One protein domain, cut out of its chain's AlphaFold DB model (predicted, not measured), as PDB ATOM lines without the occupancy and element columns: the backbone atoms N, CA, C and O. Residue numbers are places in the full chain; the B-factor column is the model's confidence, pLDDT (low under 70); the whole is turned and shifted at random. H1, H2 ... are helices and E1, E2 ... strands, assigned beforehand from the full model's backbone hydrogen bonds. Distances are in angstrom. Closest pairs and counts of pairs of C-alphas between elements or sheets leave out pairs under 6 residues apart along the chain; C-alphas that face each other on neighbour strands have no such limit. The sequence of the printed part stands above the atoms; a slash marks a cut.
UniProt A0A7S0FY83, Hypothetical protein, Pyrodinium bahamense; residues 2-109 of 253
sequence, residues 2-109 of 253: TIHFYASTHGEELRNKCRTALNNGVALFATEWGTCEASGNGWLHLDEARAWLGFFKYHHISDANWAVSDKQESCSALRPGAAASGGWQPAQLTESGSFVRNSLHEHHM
ATOM      1  N   THR A   2      44.009 -23.903  60.723       98.12
ATOM      2  CA  THR A   2      43.807 -23.690  59.290       98.12
ATOM      3  C   THR A   2      42.348 -23.384  58.983       98.12
ATOM      4  O   THR A   2      41.451 -23.961  59.591       98.12
ATOM      5  N   ILE A   3      42.129 -22.491  58.024       98.38
ATOM      6  CA  ILE A   3      40.843 -22.271  57.362       98.38
ATOM      7  C   ILE A   3      41.067 -22.392  55.858       98.38
ATOM      8  O   ILE A   3      41.996 -21.784  55.335       98.38
ATOM      9  N   HIS A   4      40.217 -23.161  55.182       98.62
ATOM     10  CA  HIS A   4      40.137 -23.213  53.724       98.62
ATOM     11  C   HIS A   4      38.753 -22.768  53.284       98.62
ATOM     12  O   HIS A   4      37.761 -23.126  53.921       98.62
ATOM     13  N   PHE A   5      38.680 -21.994  52.206       98.62
ATOM     14  CA  PHE A   5      37.406 -21.608  51.611       98.62
ATOM     15  C   PHE A   5      37.520 -21.533  50.089       98.62
ATOM     16  O   PHE A   5      38.594 -21.368  49.521       98.62
ATOM     17  N   TYR A   6      36.373 -21.625  49.434       98.69
ATOM     18  CA  TYR A   6      36.228 -21.496  47.989       98.69
ATOM     19  C   TYR A   6      35.003 -20.623  47.759       98.69
ATOM     20  O   TYR A   6      33.928 -20.971  48.247       98.69
ATOM     21  N   ALA A   7      35.183 -19.462  47.133       98.31
ATOM     22  CA  ALA A   7      34.230 -18.347  47.171       98.31
ATOM     23  C   ALA A   7      32.841 -18.671  46.591       98.31
ATOM     24  O   ALA A   7      31.850 -18.055  46.976       98.31
ATOM     25  N   SER A   8      32.736 -19.663  45.707       98.00
ATOM     26  CA  SER A   8      31.444 -20.095  45.152       98.00
ATOM     27  C   SER A   8      30.749 -21.167  45.998       98.00
ATOM     28  O   SER A   8      29.620 -21.545  45.714       98.00
ATOM     29  N   THR A   9      31.410 -21.672  47.042       98.19
ATOM     30  CA  THR A   9      30.884 -22.715  47.938       98.19
ATOM     31  C   THR A   9      30.749 -22.225  49.378       98.19
ATOM     32  O   THR A   9      29.859 -22.657  50.104       98.19
ATOM     33  N   HIS A  10      31.624 -21.321  49.807       98.50
ATOM     34  CA  HIS A  10      31.780 -20.931  51.199       98.50
ATOM     35  C   HIS A  10      31.685 -19.416  51.349       98.50
ATOM     36  O   HIS A  10      32.478 -18.682  50.757       98.50
ATOM     37  N   GLY A  11      30.781 -18.961  52.217       95.19
ATOM     38  CA  GLY A  11      30.630 -17.542  52.520       95.19
ATOM     39  C   GLY A  11      30.401 -17.248  53.995       95.19
ATOM     40  O   GLY A  11      31.147 -17.713  54.861       95.19
ATOM     41  N   GLU A  12      29.364 -16.468  54.295       96.56
ATOM     42  CA  GLU A  12      29.153 -15.879  55.621       96.56
ATOM     43  C   GLU A  12      29.023 -16.903  56.760       96.56
ATOM     44  O   GLU A  12      29.475 -16.661  57.880       96.56
ATOM     45  N   GLU A  13      28.458 -18.080  56.494       97.38
ATOM     46  CA  GLU A  13      28.366 -19.156  57.488       97.38
ATOM     47  C   GLU A  13      29.755 -19.609  57.977       97.38
ATOM     48  O   GLU A  13      29.972 -19.836  59.169       97.38
ATOM     49  N   LEU A  14      30.737 -19.689  57.077       98.56
ATOM     50  CA  LEU A  14      32.090 -20.095  57.442       98.56
ATOM     51  C   LEU A  14      32.858 -18.941  58.104       98.56
ATOM     52  O   LEU A  14      33.559 -19.178  59.090       98.56
ATOM     53  N   ARG A  15      32.651 -17.687  57.670       98.44
ATOM     54  CA  ARG A  15      33.175 -16.507  58.391       98.44
ATOM     55  C   ARG A  15      32.646 -16.428  59.822       98.44
ATOM     56  O   ARG A  15      33.411 -16.115  60.733       98.44
ATOM     57  N   ASN A  16      31.383 -16.789  60.057       98.12
ATOM     58  CA  ASN A  16      30.824 -16.913  61.407       98.12
ATOM     59  C   ASN A  16      31.615 -17.901  62.276       98.12
ATOM     60  O   ASN A  16      31.969 -17.574  63.410       98.12
ATOM     61  N   LYS A  17      31.955 -19.081  61.743       98.56
ATOM     62  CA  LYS A  17      32.789 -20.067  62.457       98.56
ATOM     63  C   LYS A  17      34.186 -19.513  62.748       98.56
ATOM     64  O   LYS A  17      34.687 -19.689  63.861       98.56
ATOM     65  N   CYS A  18      34.783 -18.785  61.801       98.56
ATOM     66  CA  CYS A  18      36.049 -18.086  62.023       98.56
ATOM     67  C   CYS A  18      35.943 -17.057  63.159       98.56
ATOM     68  O   CYS A  18      36.800 -17.053  64.039       98.56
ATOM     69  N   ARG A  19      34.880 -16.237  63.201       98.31
ATOM     70  CA  ARG A  19      34.642 -15.271  64.292       98.31
ATOM     71  C   ARG A  19      34.535 -15.954  65.651       98.31
ATOM     72  O   ARG A  19      35.165 -15.501  66.599       98.31
ATOM     73  N   THR A  20      33.814 -17.071  65.745       98.56
ATOM     74  CA  THR A  20      33.739 -17.857  66.987       98.56
ATOM     75  C   THR A  20      35.120 -18.336  67.437       98.56
ATOM     76  O   THR A  20      35.459 -18.197  68.610       98.56
ATOM     77  N   ALA A  21      35.947 -18.853  66.523       98.44
ATOM     78  CA  ALA A  21      37.308 -19.278  66.853       98.44
ATOM     79  C   ALA A  21      38.175 -18.101  67.340       98.44
ATOM     80  O   ALA A  21      38.808 -18.197  68.393       98.44
ATOM     81  N   LEU A  22      38.157 -16.975  66.623       97.56
ATOM     82  CA  LEU A  22      38.903 -15.765  66.983       97.56
ATOM     83  C   LEU A  22      38.479 -15.218  68.357       97.56
ATOM     84  O   LEU A  22      39.338 -14.899  69.176       97.56
ATOM     85  N   ASN A  23      37.173 -15.182  68.647       97.44
ATOM     86  CA  ASN A  23      36.633 -14.744  69.942       97.44
ATOM     87  C   ASN A  23      37.058 -15.654  71.103       97.44
ATOM     88  O   ASN A  23      37.144 -15.202  72.242       97.44
ATOM     89  N   ASN A  24      37.378 -16.915  70.811       98.25
ATOM     90  CA  ASN A  24      37.931 -17.864  71.772       98.25
ATOM     91  C   ASN A  24      39.469 -17.782  71.884       98.25
ATOM     92  O   ASN A  24      40.086 -18.650  72.499       98.25
ATOM     93  N   GLY A  25      40.105 -16.765  71.291       97.38
ATOM     94  CA  GLY A  25      41.552 -16.543  71.356       97.38
ATOM     95  C   GLY A  25      42.371 -17.394  70.381       97.38
ATOM     96  O   GLY A  25      43.585 -17.516  70.541       97.38
ATOM     97  N   VAL A  26      41.733 -17.999  69.374       98.31
ATOM     98  CA  VAL A  26      42.408 -18.867  68.406       98.31
ATOM     99  C   VAL A  26      43.012 -18.054  67.261       98.31
ATOM    100  O   VAL A  26      42.315 -17.297  66.594       98.31
ATOM    101  N   ALA A  27      44.292 -18.287  66.956       98.19
ATOM    102  CA  ALA A  27      44.926 -17.760  65.750       98.19
ATOM    103  C   ALA A  27      44.576 -18.605  64.510       98.19
ATOM    104  O   ALA A  27      44.752 -19.834  64.499       98.19
ATOM    105  N   LEU A  28      44.130 -17.935  63.446       98.62
ATOM    106  CA  LEU A  28      43.801 -18.537  62.153       98.62
ATOM    107  C   LEU A  28      44.852 -18.187  61.094       98.62
ATOM    108  O   LEU A  28      45.409 -17.093  61.101       98.62
ATOM    109  N   PHE A  29      45.092 -19.117  60.172       98.69
ATOM    110  CA  PHE A  29      45.852 -18.895  58.943       98.69
ATOM    111  C   PHE A  29      45.079 -19.544  57.792       98.69
ATOM    112  O   PHE A  29      44.762 -20.736  57.851       98.69
ATOM    113  N   ALA A  30      44.775 -18.773  56.751       98.50
ATOM    114  CA  ALA A  30      44.097 -19.267  55.561       98.50
ATOM    115  C   ALA A  30      45.103 -19.872  54.582       98.50
ATOM    116  O   ALA A  30      45.515 -19.239  53.616       98.50
ATOM    117  N   THR A  31      45.576 -21.087  54.866       98.56
ATOM    118  CA  THR A  31      46.693 -21.659  54.094       98.56
ATOM    119  C   THR A  31      46.304 -22.040  52.666       98.56
ATOM    120  O   THR A  31      47.188 -22.388  51.893       98.56
ATOM    121  N   GLU A  32      45.012 -22.022  52.340       98.56
ATOM    122  CA  GLU A  32      44.482 -22.264  51.002       98.56
ATOM    123  C   GLU A  32      43.132 -21.561  50.845       98.56
ATOM    124  O   GLU A  32      42.288 -21.625  51.743       98.56
ATOM    125  N   TRP A  33      42.910 -20.916  49.702       98.69
ATOM    126  CA  TRP A  33      41.578 -20.487  49.293       98.69
ATOM    127  C   TRP A  33      41.447 -20.302  47.781       98.69
ATOM    128  O   TRP A  33      42.410 -19.921  47.118       98.69
ATOM    129  N   GLY A  34      40.248 -20.514  47.238       98.50
ATOM    130  CA  GLY A  34      39.952 -20.366  45.811       98.50
ATOM    131  C   GLY A  34      38.880 -19.316  45.506       98.50
ATOM    132  O   GLY A  34      37.964 -19.081  46.292       98.50
ATOM    133  N   THR A  35      38.957 -18.704  44.323       98.62
ATOM    134  CA  THR A  35      37.944 -17.766  43.797       98.62
ATOM    135  C   THR A  35      36.717 -18.462  43.196       98.62
ATOM    136  O   THR A  35      35.786 -17.785  42.765       98.62
ATOM    137  N   CYS A  36      36.753 -19.791  43.093       98.38
ATOM    138  CA  CYS A  36      35.771 -20.629  42.414       98.38
ATOM    139  C   CYS A  36      35.045 -21.567  43.399       98.38
ATOM    140  O   CYS A  36      35.018 -21.301  44.603       98.38
ATOM    141  N   GLU A  37      34.436 -22.647  42.909       98.50
ATOM    142  CA  GLU A  37      33.826 -23.690  43.743       98.50
ATOM    143  C   GLU A  37      34.891 -24.607  44.365       98.50
ATOM    144  O   GLU A  37      36.019 -24.699  43.883       98.50
ATOM    145  N   ALA A  38      34.524 -25.343  45.420       97.81
ATOM    146  CA  ALA A  38      35.424 -26.233  46.165       97.81
ATOM    147  C   ALA A  38      36.044 -27.379  45.344       97.81
ATOM    148  O   ALA A  38      36.984 -28.023  45.797       97.81
ATOM    149  N   SER A  39      35.547 -27.626  44.131       97.56
ATOM    150  CA  SER A  39      36.152 -28.562  43.181       97.56
ATOM    151  C   SER A  39      37.459 -28.047  42.556       97.56
ATOM    152  O   SER A  39      38.130 -28.802  41.856       97.56
ATOM    153  N   GLY A  40      37.803 -26.767  42.755       96.25
ATOM    154  CA  GLY A  40      38.884 -26.082  42.039       96.25
ATOM    155  C   GLY A  40      38.469 -25.568  40.652       96.25
ATOM    156  O   GLY A  40      39.268 -24.954  39.942       96.25
ATOM    157  N   ASN A  41      37.207 -25.773  40.270       97.44
ATOM    158  CA  ASN A  41      36.649 -25.371  38.985       97.44
ATOM    159  C   ASN A  41      35.256 -24.730  39.149       97.44
ATOM    160  O   ASN A  41      34.835 -24.413  40.259       97.44
ATOM    161  N   GLY A  42      34.545 -24.518  38.040       96.62
ATOM    162  CA  GLY A  42      33.165 -24.030  38.047       96.62
ATOM    163  C   GLY A  42      33.083 -22.509  38.038       96.62
ATOM    164  O   GLY A  42      33.941 -21.835  37.462       96.62
ATOM    165  N   TRP A  43      32.036 -21.955  38.637       96.81
ATOM    166  CA  TRP A  43      31.803 -20.513  38.608       96.81
ATOM    167  C   TRP A  43      32.808 -19.762  39.470       96.81
ATOM    168  O   TRP A  43      33.139 -20.195  40.572       96.81
ATOM    169  N   LEU A  44      33.271 -18.613  38.980       97.50
ATOM    170  CA  LEU A  44      34.002 -17.642  39.786       97.50
ATOM    171  C   LEU A  44      33.022 -16.782  40.579       97.50
ATOM    172  O   LEU A  44      31.999 -16.359  40.046       97.50
ATOM    173  N   HIS A  45      33.378 -16.463  41.821       97.88
ATOM    174  CA  HIS A  45      32.605 -15.563  42.669       97.88
ATOM    175  C   HIS A  45      33.524 -14.521  43.316       97.88
ATOM    176  O   HIS A  45      33.867 -14.574  44.497       97.88
ATOM    177  N   LEU A  46      33.991 -13.577  42.494       95.75
ATOM    178  CA  LEU A  46      35.033 -12.620  42.880       95.75
ATOM    179  C   LEU A  46      34.578 -11.612  43.943       95.75
ATOM    180  O   LEU A  46      35.405 -11.141  44.723       95.75
ATOM    181  N   ASP A  47      33.287 -11.292  43.998       89.94
ATOM    182  CA  ASP A  47      32.743 -10.404  45.029       89.94
ATOM    183  C   ASP A  47      32.768 -11.074  46.408       89.94
ATOM    184  O   ASP A  47      33.221 -10.467  47.380       89.94
ATOM    185  N   GLU A  48      32.422 -12.361  46.481       97.12
ATOM    186  CA  GLU A  48      32.545 -13.146  47.712       97.12
ATOM    187  C   GLU A  48      34.014 -13.360  48.105       97.12
ATOM    188  O   GLU A  48      34.375 -13.223  49.275       97.12
ATOM    189  N   ALA A  49      34.905 -13.602  47.134       97.56
ATOM    190  CA  ALA A  49      36.345 -13.644  47.393       97.56
ATOM    191  C   ALA A  49      36.853 -12.309  47.973       97.56
ATOM    192  O   ALA A  49      37.651 -12.299  48.911       97.56
ATOM    193  N   ARG A  50      36.356 -11.169  47.473       92.75
ATOM    194  CA  ARG A  50      36.690  -9.839  48.006       92.75
ATOM    195  C   ARG A  50      36.188  -9.664  49.442       92.75
ATOM    196  O   ARG A  50      36.922  -9.112  50.263       92.75
ATOM    197  N   ALA A  51      34.999 -10.171  49.769       89.75
ATOM    198  CA  ALA A  51      34.479 -10.164  51.137       89.75
ATOM    199  C   ALA A  51      35.378 -10.968  52.098       89.75
ATOM    200  O   ALA A  51      35.718 -10.487  53.181       89.75
ATOM    201  N   TRP A  52      35.847 -12.149  51.681       97.94
ATOM    202  CA  TRP A  52      36.810 -12.947  52.446       97.94
ATOM    203  C   TRP A  52      38.146 -12.236  52.676       97.94
ATOM    204  O   TRP A  52      38.633 -12.208  53.807       97.94
ATOM    205  N   LEU A  53      38.717 -11.614  51.643       94.81
ATOM    206  CA  LEU A  53      39.961 -10.849  51.785       94.81
ATOM    207  C   LEU A  53      39.788  -9.636  52.709       94.81
ATOM    208  O   LEU A  53      40.673  -9.333  53.513       94.81
ATOM    209  N   GLY A  54      38.625  -8.978  52.668       86.06
ATOM    210  CA  GLY A  54      38.255  -7.934  53.626       86.06
ATOM    211  C   GLY A  54      38.199  -8.452  55.069       86.06
ATOM    212  O   GLY A  54      38.750  -7.822  55.975       86.06
ATOM    213  N   PHE A  55      37.600  -9.627  55.277       94.00
ATOM    214  CA  PHE A  55      37.548 -10.301  56.576       94.00
ATOM    215  C   PHE A  55      38.949 -10.663  57.098       94.00
ATOM    216  O   PHE A  55      39.283 -10.355  58.245       94.00
ATOM    217  N   PHE A  56      39.802 -11.257  56.258       95.38
ATOM    218  CA  PHE A  56      41.176 -11.602  56.630       95.38
ATOM    219  C   PHE A  56      41.998 -10.378  56.992       95.38
ATOM    220  O   PHE A  56      42.669 -10.366  58.024       95.38
ATOM    221  N   LYS A  57      41.879  -9.313  56.201       84.81
ATOM    222  CA  LYS A  57      42.532  -8.041  56.486       84.81
ATOM    223  C   LYS A  57      42.134  -7.481  57.851       84.81
ATOM    224  O   LYS A  57      43.013  -7.077  58.607       84.81
ATOM    225  N   TYR A  58      40.837  -7.458  58.161       85.69
ATOM    226  CA  TYR A  58      40.325  -6.925  59.427       85.69
ATOM    227  C   TYR A  58      40.834  -7.713  60.641       85.69
ATOM    228  O   TYR A  58      41.199  -7.125  61.655       85.69
ATOM    229  N   HIS A  59      40.909  -9.038  60.526       90.31
ATOM    230  CA  HIS A  59      41.367  -9.911  61.607       90.31
ATOM    231  C   HIS A  59      42.869 -10.224  61.575       90.31
ATOM    232  O   HIS A  59      43.330 -11.046  62.365       90.31
ATOM    233  N   HIS A  60      43.633  -9.580  60.687       90.50
ATOM    234  CA  HIS A  60      45.063  -9.831  60.485       90.50
ATOM    235  C   HIS A  60      45.393 -11.311  60.206       90.50
ATOM    236  O   HIS A  60      46.413 -11.834  60.655       90.50
ATOM    237  N   ILE A  61      44.520 -11.992  59.464       95.75
ATOM    238  CA  ILE A  61      44.703 -13.382  59.045       95.75
ATOM    239  C   ILE A  61      45.556 -13.380  57.779       95.75
ATOM    240  O   ILE A  61      45.221 -12.722  56.801       95.75
ATOM    241  N   SER A  62      46.667 -14.110  57.808       96.88
ATOM    242  CA  SER A  62      47.477 -14.353  56.611       96.88
ATOM    243  C   SER A  62      46.822 -15.407  55.724       96.88
ATOM    244  O   SER A  62      46.203 -16.345  56.240       96.88
ATOM    245  N   ASP A  63      46.995 -15.272  54.411       97.50
ATOM    246  CA  ASP A  63      46.369 -16.143  53.423       97.50
ATOM    247  C   ASP A  63      47.307 -16.566  52.281       97.50
ATOM    248  O   ASP A  63      48.340 -15.941  52.032       97.50
ATOM    249  N   ALA A  64      46.949 -17.660  51.606       98.12
ATOM    250  CA  ALA A  64      47.593 -18.133  50.386       98.12
ATOM    251  C   ALA A  64      46.543 -18.667  49.397       98.12
ATOM    252  O   ALA A  64      45.793 -19.592  49.712       98.12
ATOM    253  N   ASN A  65      46.484 -18.082  48.199       98.62
ATOM    254  CA  ASN A  65      45.538 -18.475  47.156       98.62
ATOM    255  C   ASN A  65      45.941 -19.787  46.452       98.62
ATOM    256  O   ASN A  65      47.108 -19.995  46.111       98.62
ATOM    257  N   TRP A  66      44.939 -20.617  46.162       98.44
ATOM    258  CA  TRP A  66      44.999 -21.749  45.246       98.44
ATOM    259  C   TRP A  66      44.576 -21.315  43.827       98.44
ATOM    260  O   TRP A  66      43.446 -20.863  43.640       98.44
ATOM    261  N   ALA A  67      45.415 -21.443  42.793       98.00
ATOM    262  CA  ALA A  67      46.837 -21.803  42.840       98.00
ATOM    263  C   ALA A  67      47.641 -21.168  41.698       98.00
ATOM    264  O   ALA A  67      47.114 -20.837  40.633       98.00
ATOM    265  N   VAL A  68      48.963 -21.095  41.883       98.25
ATOM    266  CA  VAL A  68      49.914 -20.868  40.785       98.25
ATOM    267  C   VAL A  68      50.008 -22.151  39.956       98.25
ATOM    268  O   VAL A  68      50.841 -23.018  40.201       98.25
ATOM    269  N   SER A  69      49.095 -22.278  39.002       98.25
ATOM    270  CA  SER A  69      48.906 -23.433  38.125       98.25
ATOM    271  C   SER A  69      48.420 -22.943  36.766       98.25
ATOM    272  O   SER A  69      47.738 -21.917  36.698       98.25
ATOM    273  N   ASP A  70      48.765 -23.664  35.700       98.19
ATOM    274  CA  ASP A  70      48.236 -23.467  34.346       98.19
ATOM    275  C   ASP A  70      47.229 -24.558  33.938       98.19
ATOM    276  O   ASP A  70      46.812 -24.627  32.778       98.19
ATOM    277  N   LYS A  71      46.806 -25.403  34.893       98.00
ATOM    278  CA  LYS A  71      45.736 -26.383  34.681       98.00
ATOM    279  C   LYS A  71      44.487 -25.666  34.178       98.00
ATOM    280  O   LYS A  71      44.129 -24.603  34.679       98.00
ATOM    281  N   GLN A  72      43.801 -26.260  33.207       97.69
ATOM    282  CA  GLN A  72      42.581 -25.691  32.644       97.69
ATOM    283  C   GLN A  72      41.390 -25.857  33.606       97.69
ATOM    284  O   GLN A  72      40.557 -26.742  33.440       97.69
ATOM    285  N   GLU A  73      41.333 -24.999  34.621       97.69
ATOM    286  CA  GLU A  73      40.268 -24.914  35.625       97.69
ATOM    287  C   GLU A  73      40.122 -23.474  36.130       97.69
ATOM    288  O   GLU A  73      41.053 -22.673  36.030       97.69
ATOM    289  N   SER A  74      38.953 -23.132  36.668       96.88
ATOM    290  CA  SER A  74      38.624 -21.750  37.033       96.88
ATOM    291  C   SER A  74      39.527 -21.140  38.108       96.88
ATOM    292  O   SER A  74      39.818 -19.946  38.031       96.88
ATOM    293  N   CYS A  75      39.986 -21.913  39.103       97.06
ATOM    294  CA  CYS A  75      40.838 -21.379  40.173       97.06
ATOM    295  C   CYS A  75      42.322 -21.227  39.786       97.06
ATOM    296  O   CYS A  75      43.056 -20.544  40.500       97.06
ATOM    297  N   SER A  76      42.780 -21.795  38.665       98.50
ATOM    298  CA  SER A  76      44.162 -21.615  38.203       98.50
ATOM    299  C   SER A  76      44.469 -20.145  37.956       98.50
ATOM    300  O   SER A  76      43.715 -19.468  37.264       98.50
ATOM    301  N   ALA A  77      45.594 -19.641  38.462       98.56
ATOM    302  CA  ALA A  77      46.010 -18.261  38.228       98.56
ATOM    303  C   ALA A  77      46.508 -18.017  36.789       98.56
ATOM    304  O   ALA A  77      46.469 -16.887  36.292       98.56
ATOM    305  N   LEU A  78      46.987 -19.063  36.110       98.75
ATOM    306  CA  LEU A  78      47.633 -18.967  34.806       98.75
ATOM    307  C   LEU A  78      46.806 -19.669  33.733       98.75
ATOM    308  O   LEU A  78      46.149 -20.679  33.976       98.75
ATOM    309  N   ARG A  79      46.838 -19.127  32.517       98.19
ATOM    310  CA  ARG A  79      46.290 -19.807  31.341       98.19
ATOM    311  C   ARG A  79      47.224 -20.950  30.921       98.19
ATOM    312  O   ARG A  79      48.439 -20.782  31.065       98.19
ATOM    313  N   PRO A  80      46.696 -22.043  30.335       98.25
ATOM    314  CA  PRO A  80      47.510 -23.155  29.846       98.25
ATOM    315  C   PRO A  80      48.679 -22.698  28.967       98.25
ATOM    316  O   PRO A  80      48.502 -21.874  28.065       98.25
ATOM    317  N   GLY A  81      49.871 -23.240  29.227       96.94
ATOM    318  CA  GLY A  81      51.088 -22.903  28.480       96.94
ATOM    319  C   GLY A  81      51.827 -21.659  28.987       96.94
ATOM    320  O   GLY A  81      52.751 -21.178  28.325       96.94
ATOM    321  N   ALA A  82      51.454 -21.119  30.149       97.81
ATOM    322  CA  ALA A  82      52.252 -20.106  30.828       97.81
ATOM    323  C   ALA A  82      53.635 -20.666  31.222       97.81
ATOM    324  O   ALA A  82      53.773 -21.806  31.654       97.81
ATOM    325  N   ALA A  83      54.689 -19.856  31.074       96.81
ATOM    326  CA  ALA A  83      56.058 -20.315  31.307       96.81
ATOM    327  C   ALA A  83      56.304 -20.674  32.785       96.81
ATOM    328  O   ALA A  83      56.054 -19.856  33.668       96.81
ATOM    329  N   ALA A  84      56.891 -21.840  33.060       96.31
ATOM    330  CA  ALA A  84      57.226 -22.259  34.427       96.31
ATOM    331  C   ALA A  84      58.259 -21.343  35.122       96.31
ATOM    332  O   ALA A  84      58.364 -21.330  36.343       96.31
ATOM    333  N   SER A  85      59.015 -20.553  34.353       96.50
ATOM    334  CA  SER A  85      60.027 -19.616  34.857       96.50
ATOM    335  C   SER A  85      59.473 -18.248  35.286       96.50
ATOM    336  O   SER A  85      60.253 -17.362  35.627       96.50
ATOM    337  N   GLY A  86      58.156 -18.033  35.231       95.56
ATOM    338  CA  GLY A  86      57.553 -16.727  35.503       95.56
ATOM    339  C   GLY A  86      57.671 -15.748  34.329       95.56
ATOM    340  O   GLY A  86      57.817 -16.148  33.174       95.56
ATOM    341  N   GLY A  87      57.575 -14.445  34.619       94.50
ATOM    342  CA  GLY A  87      57.565 -13.389  33.593       94.50
ATOM    343  C   GLY A  87      56.232 -13.255  32.847       94.50
ATOM    344  O   GLY A  87      56.195 -12.739  31.729       94.50
ATOM    345  N   TRP A  88      55.144 -13.733  33.459       96.56
ATOM    346  CA  TRP A  88      53.821 -13.786  32.846       96.56
ATOM    347  C   TRP A  88      53.284 -12.397  32.512       96.56
ATOM    348  O   TRP A  88      53.201 -11.510  33.365       96.56
ATOM    349  N   GLN A  89      52.879 -12.232  31.259       93.31
ATOM    350  CA  GLN A  89      52.157 -11.049  30.806       93.31
ATOM    351  C   GLN A  89      50.709 -11.078  31.318       93.31
ATOM    352  O   GLN A  89      50.175 -12.163  31.553       93.31
ATOM    353  N   PRO A  90      50.018  -9.925  31.423       92.12
ATOM    354  CA  PRO A  90      48.615  -9.885  31.851       92.12
ATOM    355  C   PRO A  90      47.702 -10.832  31.058       92.12
ATOM    356  O   PRO A  90      46.828 -11.474  31.625       92.12
ATOM    357  N   ALA A  91      47.957 -10.993  29.757       93.19
ATOM    358  CA  ALA A  91      47.204 -11.899  28.889       93.19
ATOM    359  C   ALA A  91      47.401 -13.397  29.197       93.19
ATOM    360  O   ALA A  91      46.652 -14.219  28.676       93.19
ATOM    361  N   GLN A  92      48.402 -13.761  30.003       97.31
ATOM    362  CA  GLN A  92      48.656 -15.132  30.455       97.31
ATOM    363  C   GLN A  92      48.010 -15.428  31.811       97.31
ATOM    364  O   GLN A  92      48.058 -16.568  32.266       97.31
ATOM    365  N   LEU A  93      47.396 -14.431  32.448       98.12
ATOM    366  CA  LEU A  93      46.626 -14.627  33.667       98.12
ATOM    367  C   LEU A  93      45.195 -15.034  33.310       98.12
ATOM    368  O   LEU A  93      44.611 -14.582  32.315       98.12
ATOM    369  N   THR A  94      44.616 -15.906  34.125       98.44
ATOM    370  CA  THR A  94      43.165 -16.105  34.123       98.44
ATOM    371  C   THR A  94      42.483 -14.908  34.786       98.44
ATOM    372  O   THR A  94      43.129 -13.978  35.283       98.44
ATOM    373  N   GLU A  95      41.157 -14.923  34.805       97.69
ATOM    374  CA  GLU A  95      40.386 -13.961  35.584       97.69
ATOM    375  C   GLU A  95      40.667 -14.097  37.094       97.69
ATOM    376  O   GLU A  95      40.973 -13.094  37.741       97.69
ATOM    377  N   SER A  96      40.703 -15.331  37.622       98.50
ATOM    378  CA  SER A  96      41.149 -15.628  38.997       98.50
ATOM    379  C   SER A  96      42.547 -15.064  39.273       98.50
ATOM    380  O   SER A  96      42.743 -14.277  40.199       98.50
ATOM    381  N   GLY A  97      43.523 -15.378  38.416       98.38
ATOM    382  CA  GLY A  97      44.901 -14.926  38.600       98.38
ATOM    383  C   GLY A  97      45.058 -13.412  38.522       98.38
ATOM    384  O   GLY A  97      45.860 -12.835  39.255       98.38
ATOM    385  N   SER A  98      44.268 -12.749  37.676       97.38
ATOM    386  CA  SER A  98      44.237 -11.285  37.606       97.38
ATOM    387  C   SER A  98      43.691 -10.680  38.900       97.38
ATOM    388  O   SER A  98      44.290  -9.742  39.428       97.38
ATOM    389  N   PHE A  99      42.607 -11.241  39.444       96.38
ATOM    390  CA  PHE A  99      42.031 -10.827  40.725       96.38
ATOM    391  C   PHE A  99      43.032 -10.987  41.880       96.38
ATOM    392  O   PHE A  99      43.316 -10.020  42.586       96.38
ATOM    393  N   VAL A 100      43.627 -12.173  42.023       97.44
ATOM    394  CA  VAL A 100      44.585 -12.490  43.098       97.44
ATOM    395  C   VAL A 100      45.847 -11.639  42.982       97.44
ATOM    396  O   VAL A 100      46.342 -11.099  43.967       97.44
ATOM    397  N   ARG A 101      46.373 -11.452  41.767       94.81
ATOM    398  CA  ARG A 101      47.527 -10.571  41.557       94.81
ATOM    399  C   ARG A 101      47.212  -9.146  42.009       94.81
ATOM    400  O   ARG A 101      48.063  -8.512  42.630       94.81
ATOM    401  N   ASN A 102      46.024  -8.636  41.691       88.12
ATOM    402  CA  ASN A 102      45.626  -7.286  42.077       88.12
ATOM    403  C   ASN A 102      45.472  -7.146  43.594       88.12
ATOM    404  O   ASN A 102      45.980  -6.165  44.132       88.12
ATOM    405  N   SER A 103      44.889  -8.129  44.290       87.56
ATOM    406  CA  SER A 103      44.799  -8.077  45.754       87.56
ATOM    407  C   SER A 103      46.187  -8.015  46.400       87.56
ATOM    408  O   SER A 103      46.422  -7.174  47.266       87.56
ATOM    409  N   LEU A 104      47.152  -8.809  45.920       88.31
ATOM    410  CA  LEU A 104      48.539  -8.765  46.403       88.31
ATOM    411  C   LEU A 104      49.182  -7.385  46.196       88.31
ATOM    412  O   LEU A 104      49.833  -6.862  47.103       88.31
ATOM    413  N   HIS A 105      48.966  -6.751  45.037       80.50
ATOM    414  CA  HIS A 105      49.431  -5.377  44.810       80.50
ATOM    415  C   HIS A 105      48.743  -4.385  45.748       80.50
ATOM    416  O   HIS A 105      49.423  -3.535  46.310       80.50
ATOM    417  N   GLU A 106      47.436  -4.496  45.976       68.00
ATOM    418  CA  GLU A 106      46.701  -3.629  46.907       68.00
ATOM    419  C   GLU A 106      47.200  -3.764  48.354       68.00
ATOM    420  O   GLU A 106      47.377  -2.753  49.038       68.00
ATOM    421  N   HIS A 107      47.505  -4.982  48.816       61.84
ATOM    422  CA  HIS A 107      48.122  -5.212  50.127       61.84
ATOM    423  C   HIS A 107      49.510  -4.564  50.240       61.84
ATOM    424  O   HIS A 107      49.859  -4.051  51.302       61.84
ATOM    425  N   HIS A 108      50.278  -4.535  49.148       55.56
ATOM    426  CA  HIS A 108      51.599  -3.903  49.083       55.56
ATOM    427  C   HIS A 108      51.537  -2.371  48.925       55.56
ATOM    428  O   HIS A 108      52.561  -1.696  49.018       55.56
ATOM    429  N   MET A 109      50.352  -1.807  48.671       52.62
ATOM    430  CA  MET A 109      50.128  -0.371  48.477       52.62
ATOM    431  C   MET A 109      49.692   0.348  49.763       52.62
ATOM    432  O   MET A 109      49.159   1.456  49.672       52.62
TER     433      MET A 109
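What this domain is: This is residues 2 to 109 of the 253 residues of the protein "Hypothetical protein" of Pyrodinium bahamense (UniProt A0A7S0FY83). A small sheet of three short parallel strands has H2 over it and H1 packed on its edge strand E1, two layers with both helices on one face. H3 follows H2 in a stepped row of helices and only grazes the sheet, while the loops of residues 66 to 94 make the end of the long axis away from H1. The 108 printed residues have three named strands and three named helices in the order E1 H1 E2 H2 E3 H3, with sheet order E1 E2 E3. The class is mixed, with 53 residues in named elements, under half. The whole is compact, with a radius of gyration of the C-alphas of 14.2 A, and spans 45 by 30 by 21 A.

How they stand to each other: E1, residues 2 to 6, is parallel to E2, residues 29 to 34, at 16 degrees, with N 34 and O 5 2.9 A apart, within hydrogen-bond range. E3, residues 63 to 65, is parallel to E2 at 23 degrees, with N 64 and O 30 at 2.9 A. H1, residues 12 to 23, is on the sheet; its closest C-alphas to E1 are Cys 18 and Ile 3, 7.9 A. H2, residues 46 to 58, has a height over the sheet of 10.0 A and runs along E2, at 7 degrees on the local plane. E1, H1, E2 and E2, H2, E3 are strand-helix-strand units, parallel neighbour strands joined through a helix, with right-handed crossovers. H2 and H3, residues 95 to 108, are close but not clearly touching, closest at C-alphas Leu 46 and Phe 99, 7.5 A. H1 and H3 are apart. In H1, H2 and H3 every O i to N i+4 pair is within hydrogen-bond range.

Where its parts are: E1 begins at C-alpha 2 (43.807, -23.690, 59.290). H1 is 16.2 A long, H2 18.3 A, E2 14.5 A. H3, 20.2 A, ends at C-alpha 108 (51.599, -3.903, 49.083).

The domain as a whole: The C-alphas farthest apart, Asn 24 and Gly 81, are 45.5 A apart. The printed part has no cut. E2 to H2 and E3 to H3 are long links. Residues 106 to 109 have pLDDT under 70.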